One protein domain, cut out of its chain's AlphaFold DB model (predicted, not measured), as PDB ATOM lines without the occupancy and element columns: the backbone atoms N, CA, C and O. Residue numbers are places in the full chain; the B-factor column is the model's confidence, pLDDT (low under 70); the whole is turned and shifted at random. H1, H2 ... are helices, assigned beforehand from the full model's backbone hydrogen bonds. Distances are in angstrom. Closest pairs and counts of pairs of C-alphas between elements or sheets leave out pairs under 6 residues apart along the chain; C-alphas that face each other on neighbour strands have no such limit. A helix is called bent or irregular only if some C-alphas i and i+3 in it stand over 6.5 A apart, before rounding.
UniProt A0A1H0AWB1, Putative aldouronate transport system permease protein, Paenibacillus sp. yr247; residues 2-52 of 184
ATOM      1  N   ILE A   2     -42.334 -30.364 -53.744       89.94
ATOM      2  CA  ILE A   2     -41.603 -31.433 -53.016       89.94
ATOM      3  C   ILE A   2     -40.124 -31.588 -53.437       89.94
ATOM      4  O   ILE A   2     -39.266 -31.823 -52.590       89.94
ATOM      5  N   LEU A   3     -39.794 -31.416 -54.725       91.81
ATOM      6  CA  LEU A   3     -38.406 -31.500 -55.209       91.81
ATOM      7  C   LEU A   3     -37.517 -30.379 -54.648       91.81
ATOM      8  O   LEU A   3     -36.378 -30.634 -54.270       91.81
ATOM      9  N   ILE A   4     -38.059 -29.164 -54.530       92.75
ATOM     10  CA  ILE A   4     -37.337 -28.006 -53.983       92.75
ATOM     11  C   ILE A   4     -37.029 -28.248 -52.501       92.75
ATOM     12  O   ILE A   4     -35.904 -28.027 -52.066       92.75
ATOM     13  N   LEU A   5     -37.988 -28.801 -51.749       93.50
ATOM     14  CA  LEU A   5     -37.800 -29.131 -50.336       93.50
ATOM     15  C   LEU A   5     -36.674 -30.160 -50.122       93.50
ATOM     16  O   LEU A   5     -35.851 -29.987 -49.226       93.50
ATOM     17  N   LYS A   6     -36.588 -31.192 -50.976       92.69
ATOM     18  CA  LYS A   6     -35.511 -32.198 -50.910       92.69
ATOM     19  C   LYS A   6     -34.129 -31.607 -51.204       92.69
ATOM     20  O   LYS A   6     -33.164 -31.955 -50.527       92.69
ATOM     21  N   ILE A   7     -34.035 -30.723 -52.198       94.12
ATOM     22  CA  ILE A   7     -32.769 -30.079 -52.579       94.12
ATOM     23  C   ILE A   7     -32.293 -29.155 -51.455       94.12
ATOM     24  O   ILE A   7     -31.153 -29.281 -51.012       94.12
ATOM     25  N   SER A   8     -33.172 -28.292 -50.936       92.94
ATOM     26  CA  SER A   8     -32.831 -27.386 -49.835       92.94
ATOM     27  C   SER A   8     -32.378 -28.146 -48.587       92.94
ATOM     28  O   SER A   8     -31.384 -27.771 -47.970       92.94
ATOM     29  N   PHE A   9     -33.046 -29.252 -48.246       95.06
ATOM     30  CA  PHE A   9     -32.662 -30.094 -47.113       95.06
ATOM     31  C   PHE A   9     -31.254 -30.693 -47.271       95.06
ATOM     32  O   PHE A   9     -30.456 -30.649 -46.335       95.06
ATOM     33  N   ASN A  10     -30.915 -31.192 -48.466       92.94
ATOM     34  CA  ASN A  10     -29.577 -31.716 -48.754       92.94
ATOM     35  C   ASN A  10     -28.509 -30.613 -48.630       92.94
ATOM     36  O   ASN A  10     -27.506 -30.798 -47.942       92.94
ATOM     37  N   VAL A  11     -28.758 -29.434 -49.206       94.00
ATOM     38  CA  VAL A  11     -27.814 -28.306 -49.139       94.00
ATOM     39  C   VAL A  11     -27.578 -27.857 -47.695       94.00
ATOM     40  O   VAL A  11     -26.435 -27.620 -47.307       94.00
ATOM     41  N   ILE A  12     -28.620 -27.784 -46.866       94.62
ATOM     42  CA  ILE A  12     -28.470 -27.384 -45.460       94.62
ATOM     43  C   ILE A  12     -27.589 -28.389 -44.707       94.62
ATOM     44  O   ILE A  12     -26.635 -27.995 -44.038       94.62
ATOM     45  N   ILE A  13     -27.853 -29.686 -44.858       94.75
ATOM     46  CA  ILE A  13     -27.124 -30.717 -44.112       94.75
ATOM     47  C   ILE A  13     -25.682 -30.857 -44.596       94.75
ATOM     48  O   ILE A  13     -24.766 -30.913 -43.782       94.75
ATOM     49  N   PHE A  14     -25.459 -30.897 -45.907       92.56
ATOM     50  CA  PHE A  14     -24.136 -31.197 -46.452       92.56
ATOM     51  C   PHE A  14     -23.281 -29.961 -46.734       92.56
ATOM     52  O   PHE A  14     -22.066 -30.099 -46.818       92.56
ATOM     53  N   SER A  15     -23.867 -28.765 -46.874       92.06
ATOM     54  CA  SER A  15     -23.108 -27.527 -47.128       92.06
ATOM     55  C   SER A  15     -23.108 -26.561 -45.940       92.06
ATOM     56  O   SER A  15     -22.048 -26.036 -45.615       92.06
ATOM     57  N   TYR A  16     -24.235 -26.347 -45.245       92.69
ATOM     58  CA  TYR A  16     -24.279 -25.379 -44.131       92.69
ATOM     59  C   TYR A  16     -23.734 -25.936 -42.810       92.69
ATOM     60  O   TYR A  16     -23.019 -25.224 -42.107       92.69
ATOM     61  N   ILE A  17     -23.999 -27.202 -42.472       91.62
ATOM     62  CA  ILE A  17     -23.437 -27.821 -41.255       91.62
ATOM     63  C   ILE A  17     -21.896 -27.789 -41.235       91.62
ATOM     64  O   ILE A  17     -21.342 -27.341 -40.227       91.62
ATOM     65  N   PRO A  18     -21.161 -28.197 -42.294       91.56
ATOM     66  CA  PRO A  18     -19.700 -28.126 -42.256       91.56
ATOM     67  C   PRO A  18     -19.167 -26.690 -42.186       91.56
ATOM     68  O   PRO A  18     -18.062 -26.487 -41.682       91.56
ATOM     69  N   MET A  19     -19.943 -25.678 -42.598       90.19
ATOM     70  CA  MET A  19     -19.540 -24.279 -42.428       90.19
ATOM     71  C   MET A  19     -19.463 -23.850 -40.957       90.19
ATOM     72  O   MET A  19     -18.641 -22.999 -40.619       90.19
ATOM     73  N   CYS A  20     -20.203 -24.483 -40.043       87.00
ATOM     74  CA  CYS A  20     -20.015 -24.261 -38.603       87.00
ATOM     75  C   CYS A  20     -18.593 -24.642 -38.135       87.00
ATOM     76  O   CYS A  20     -18.108 -24.125 -37.128       87.00
ATOM     77  N   GLY A  21     -17.887 -25.492 -38.890       85.38
ATOM     78  CA  GLY A  21     -16.484 -25.835 -38.659       85.38
ATOM     79  C   GLY A  21     -15.507 -24.672 -38.862       85.38
ATOM     80  O   GLY A  21     -14.397 -24.734 -38.336       85.38
ATOM     81  N   LEU A  22     -15.898 -23.578 -39.534       87.19
ATOM     82  CA  LEU A  22     -15.031 -22.399 -39.702       87.19
ATOM     83  C   LEU A  22     -14.640 -21.754 -38.362       87.19
ATOM     84  O   LEU A  22     -13.596 -21.110 -38.271       87.19
ATOM     85  N   ILE A  23     -15.423 -21.978 -37.302       87.00
ATOM     86  CA  ILE A  23     -15.127 -21.498 -35.945       87.00
ATOM     87  C   ILE A  23     -13.785 -22.061 -35.431       87.00
ATOM     88  O   ILE A  23     -13.113 -21.419 -34.622       87.00
ATOM     89  N   LEU A  24     -13.342 -23.218 -35.940       85.88
ATOM     90  CA  LEU A  24     -12.052 -23.823 -35.590       85.88
ATOM     91  C   LEU A  24     -10.857 -22.947 -35.972       85.88
ATOM     92  O   LEU A  24      -9.836 -23.011 -35.299       85.88
ATOM     93  N   ALA A  25     -10.984 -22.080 -36.981       86.81
ATOM     94  CA  ALA A  25      -9.919 -21.147 -37.344       86.81
ATOM     95  C   ALA A  25      -9.655 -20.082 -36.258       86.81
ATOM     96  O   ALA A  25      -8.586 -19.475 -36.243       86.81
ATOM     97  N   PHE A  26     -10.610 -19.862 -35.346       87.81
ATOM     98  CA  PHE A  26     -10.531 -18.862 -34.274       87.81
ATOM     99  C   PHE A  26     -10.286 -19.465 -32.886       87.81
ATOM    100  O   PHE A  26     -10.113 -18.733 -31.906       87.81
ATOM    101  N   LYS A  27     -10.272 -20.795 -32.777       85.94
ATOM    102  CA  LYS A  27     -10.102 -21.527 -31.519       85.94
ATOM    103  C   LYS A  27      -8.818 -22.341 -31.536       85.94
ATOM    104  O   LYS A  27      -8.465 -22.930 -32.549       85.94
ATOM    105  N   ASN A  28      -8.144 -22.427 -30.391       84.94
ATOM    106  CA  ASN A  28      -7.027 -23.351 -30.228       84.94
ATOM    107  C   ASN A  28      -7.578 -24.750 -29.966       84.94
ATOM    108  O   ASN A  28      -7.795 -25.138 -28.817       84.94
ATOM    109  N   TYR A  29      -7.892 -25.446 -31.059       82.12
ATOM    110  CA  TYR A  29      -8.527 -26.753 -31.032       82.12
ATOM    111  C   TYR A  29      -7.613 -27.791 -30.373       82.12
ATOM    112  O   TYR A  29      -6.585 -28.180 -30.924       82.12
ATOM    113  N   GLN A  30      -8.012 -28.257 -29.192       79.62
ATOM    114  CA  GLN A  30      -7.390 -29.389 -28.514       79.62
ATOM    115  C   GLN A  30      -8.340 -30.582 -28.603       79.62
ATOM    116  O   GLN A  30      -9.480 -30.489 -28.144       79.62
ATOM    117  N   PHE A  31      -7.865 -31.717 -29.131       79.75
ATOM    118  CA  PHE A  31      -8.663 -32.948 -29.255       79.75
ATOM    119  C   PHE A  31      -9.335 -33.344 -27.927       79.75
ATOM    120  O   PHE A  31     -10.499 -33.732 -27.918       79.75
ATOM    121  N   ASN A  32      -8.647 -33.130 -26.800       81.25
ATOM    122  CA  ASN A  32      -9.128 -33.474 -25.459       81.25
ATOM    123  C   ASN A  32     -10.307 -32.613 -24.962       81.25
ATOM    124  O   ASN A  32     -11.035 -33.051 -24.079       81.25
ATOM    125  N   LYS A  33     -10.494 -31.389 -25.479       74.50
ATOM    126  CA  LYS A  33     -11.536 -30.442 -25.017       74.50
ATOM    127  C   LYS A  33     -12.684 -30.267 -26.019       74.50
ATOM    128  O   LYS A  33     -13.631 -29.522 -25.762       74.50
ATOM    129  N   GLY A  34     -12.603 -30.942 -27.166       75.06
ATOM    130  CA  GLY A  34     -13.574 -30.832 -28.248       75.06
ATOM    131  C   GLY A  34     -13.653 -29.431 -28.876       75.06
ATOM    132  O   GLY A  34     -12.905 -28.507 -28.549       75.06
ATOM    133  N   ILE A  35     -14.595 -29.265 -29.807       71.88
ATOM    134  CA  ILE A  35     -14.805 -28.011 -30.560       71.88
ATOM    135  C   ILE A  35     -15.338 -26.895 -29.639       71.88
ATOM    136  O   ILE A  35     -14.981 -25.719 -29.767       71.88
ATOM    137  N   ILE A  36     -16.181 -27.261 -28.670       73.94
ATOM    138  CA  ILE A  36     -16.896 -26.311 -27.812       73.94
ATOM    139  C   ILE A  36     -16.007 -25.835 -26.652       73.94
ATOM    140  O   ILE A  36     -15.946 -24.629 -26.420       73.94
ATOM    141  N   GLY A  37     -15.250 -26.732 -26.007       74.44
ATOM    142  CA  GLY A  37     -14.421 -26.428 -24.828       74.44
ATOM    143  C   GLY A  37     -13.024 -25.865 -25.115       74.44
ATOM    144  O   GLY A  37     -12.281 -25.553 -24.186       74.44
ATOM    145  N   SER A  38     -12.639 -25.741 -26.387       79.69
ATOM    146  CA  SER A  38     -11.343 -25.177 -26.779       79.69
ATOM    147  C   SER A  38     -11.308 -23.645 -26.611       79.69
ATOM    148  O   SER A  38     -12.276 -22.977 -26.998       79.69
ATOM    149  N   PRO A  39     -10.213 -23.065 -26.071       82.25
ATOM    150  CA  PRO A  39     -10.120 -21.631 -25.812       82.25
ATOM    151  C   PRO A  39     -10.104 -20.819 -27.113       82.25
ATOM    152  O   PRO A  39      -9.521 -21.226 -28.123       82.25
ATOM    153  N   TRP A  40     -10.753 -19.656 -27.081       85.25
ATOM    154  CA  TRP A  40     -10.803 -18.725 -28.206       85.25
ATOM    155  C   TRP A  40      -9.487 -17.951 -28.318       85.25
ATOM    156  O   TRP A  40      -9.081 -17.284 -27.370       85.25
ATOM    157  N   VAL A  41      -8.823 -18.027 -29.471       86.12
ATOM    158  CA  VAL A  41      -7.509 -17.397 -29.725       86.12
ATOM    159  C   VAL A  41      -7.541 -16.355 -30.849       86.12
ATOM    160  O   VAL A  41      -6.501 -15.797 -31.215       86.12
ATOM    161  N   GLY A  42      -8.728 -16.071 -31.394       86.94
ATOM    162  CA  GLY A  42      -8.954 -15.010 -32.372       86.94
ATOM    163  C   GLY A  42      -8.107 -15.184 -33.634       86.94
ATOM    164  O   GLY A  42      -8.158 -16.219 -34.288       86.94
ATOM    165  N   PHE A  43      -7.310 -14.168 -33.978       89.00
ATOM    166  CA  PHE A  43      -6.562 -14.102 -35.242       89.00
ATOM    167  C   PHE A  43      -5.132 -14.662 -35.185       89.00
ATOM    168  O   PHE A  43      -4.330 -14.406 -36.086       89.00
ATOM    169  N   THR A  44      -4.783 -15.414 -34.141       90.31
ATOM    170  CA  THR A  44      -3.411 -15.914 -33.942       90.31
ATOM    171  C   THR A  44      -2.914 -16.749 -35.131       90.31
ATOM    172  O   THR A  44      -1.822 -16.498 -35.640       90.31
ATOM    173  N   TYR A  45      -3.740 -17.663 -35.654       89.69
ATOM    174  CA  TYR A  45      -3.383 -18.500 -36.809       89.69
ATOM    175  C   TYR A  45      -3.267 -17.716 -38.121       89.69
ATOM    176  O   TYR A  45      -2.409 -18.020 -38.945       89.69
ATOM    177  N   PHE A  46      -4.072 -16.666 -38.299       90.31
ATOM    178  CA  PHE A  46      -3.969 -15.790 -39.467       90.31
ATOM    179  C   PHE A  46      -2.651 -15.009 -39.457       90.31
ATOM    180  O   PHE A  46      -1.950 -14.985 -40.466       90.31
ATOM    181  N   LYS A  47      -2.262 -14.431 -38.310       90.62
ATOM    182  CA  LYS A  47      -0.963 -13.750 -38.173       90.62
ATOM    183  C   LYS A  47       0.203 -14.707 -38.419       90.62
ATOM    184  O   LYS A  47       1.129 -14.348 -39.138       90.62
ATOM    185  N   ALA A  48       0.136 -15.923 -37.874       89.75
ATOM    186  CA  ALA A  48       1.148 -16.949 -38.111       89.75
ATOM    187  C   ALA A  48       1.269 -17.307 -39.603       89.75
ATOM    188  O   ALA A  48       2.378 -17.389 -40.121       89.75
ATOM    189  N   PHE A  49       0.144 -17.444 -40.311       90.12
ATOM    190  CA  PHE A  49       0.137 -17.734 -41.744       90.12
ATOM    191  C   PHE A  49       0.727 -16.600 -42.590       90.12
ATOM    192  O   PHE A  49       1.475 -16.871 -43.523       90.12
ATOM    193  N   PHE A  50       0.411 -15.335 -42.300       91.50
ATOM    194  CA  PHE A  50       0.934 -14.208 -43.085       91.50
ATOM    195  C   PHE A  50       2.386 -13.842 -42.751       91.50
ATOM    196  O   PHE A  50       3.057 -13.250 -43.591       91.50
ATOM    197  N   ASN A  51       2.881 -14.209 -41.566       92.44
ATOM    198  CA  ASN A  51       4.274 -13.981 -41.175       92.44
ATOM    199  C   ASN A  51       5.238 -15.063 -41.706       92.44
ATOM    200  O   ASN A  51       6.454 -14.913 -41.609       92.44
ATOM    201  N   ASP A  52       4.719 -16.163 -42.262       91.19
ATOM    202  CA  ASP A  52       5.546 -17.220 -42.841       91.19
ATOM    203  C   ASP A  52       6.145 -16.808 -44.200       91.19
ATOM    204  O   ASP A  52       5.451 -16.311 -45.093       91.19
TER     205      ASP A  52
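Overview. This is residues 2 to 52 of the 184 residues of the protein "Putative aldouronate transport system permease protein" of Paenibacillus sp. yr247 (UniProt A0A1H0AWB1). One long straight helix, H1, makes the stem of a rough T, and the two short helices H2 and H3 lie to either side of its last turns, as the two ends of a crossbar. Residues 2 to 20, which belong to H1, stick out free of the rest, and the short link from H2 to H3 passes by the end of the stem. The printed part has 51 residues with three named helices, H1, H2 and H3 in chain order, and no named strand; its class is all helix. The whole is extended, with a radius of gyration of the C-alphas of 15.9 A, and its outline is flat, spanning 49 by 27 by 13 A.

Arrangement. H1, residues 2 to 26, is the longest helix. H3, residues 44 to 51, only just touches it, with 3 pairs of C-alphas within 8 A, and H1 touches H3 with residues 25 to 26 alone. The closest C-alphas of the two are those of Ala 25 and Tyr 45, 7.1 A apart, and their lines are about perpendicular, at 76 degrees. H2, residues 31 to 37, is close to H1 but not clearly touching, with 1 pair of C-alphas within 8 A, those of Leu 24 and Ile 35, 7.1 A apart. H1 and H2 run opposite ways at a steep tilt of 65 degrees. H2 and H3 are apart. In H3 every O i to N i+4 pair is within hydrogen-bond range; in H1 it is 11 of 21 pairs, and in H2 1 of 3, with 0 of 4 O i to N i+3 pairs within range.

Along the chain. H1 runs 38.4 A from C-alpha 2 at (-41.603, -31.433, -53.016) to C-alpha 26 at (-10.531, -18.862, -34.274). It is neither bent nor irregular, but only just: C-alphas 14 and 17 are 6.2 A apart. H2, from Phe 31 to Gly 37, measures 9.8 A between its first and last C-alphas and is irregular: C-alphas 32 and 35 are 9.4 A apart, and its line is a rough one. H3, from Thr 44 to Asn 51, measures 10.7 A and ends with C-alpha 51 at (4.274, -13.981, -41.175).

Size, cuts and confidence. The two C-alphas farthest apart are those of Ile 2 and Asn 51, 50.5 A. Residues 47 to 52, of which 47 to 51 belong to H3, also stand free. The link from H1 to H2 is tight, with 4 residues between them, and the link from H2 to H3 is short, with 6. The printed part has no cut. Its mean pLDDT is 87.6, no printed residue is under 70, and H2 has a mean of 76.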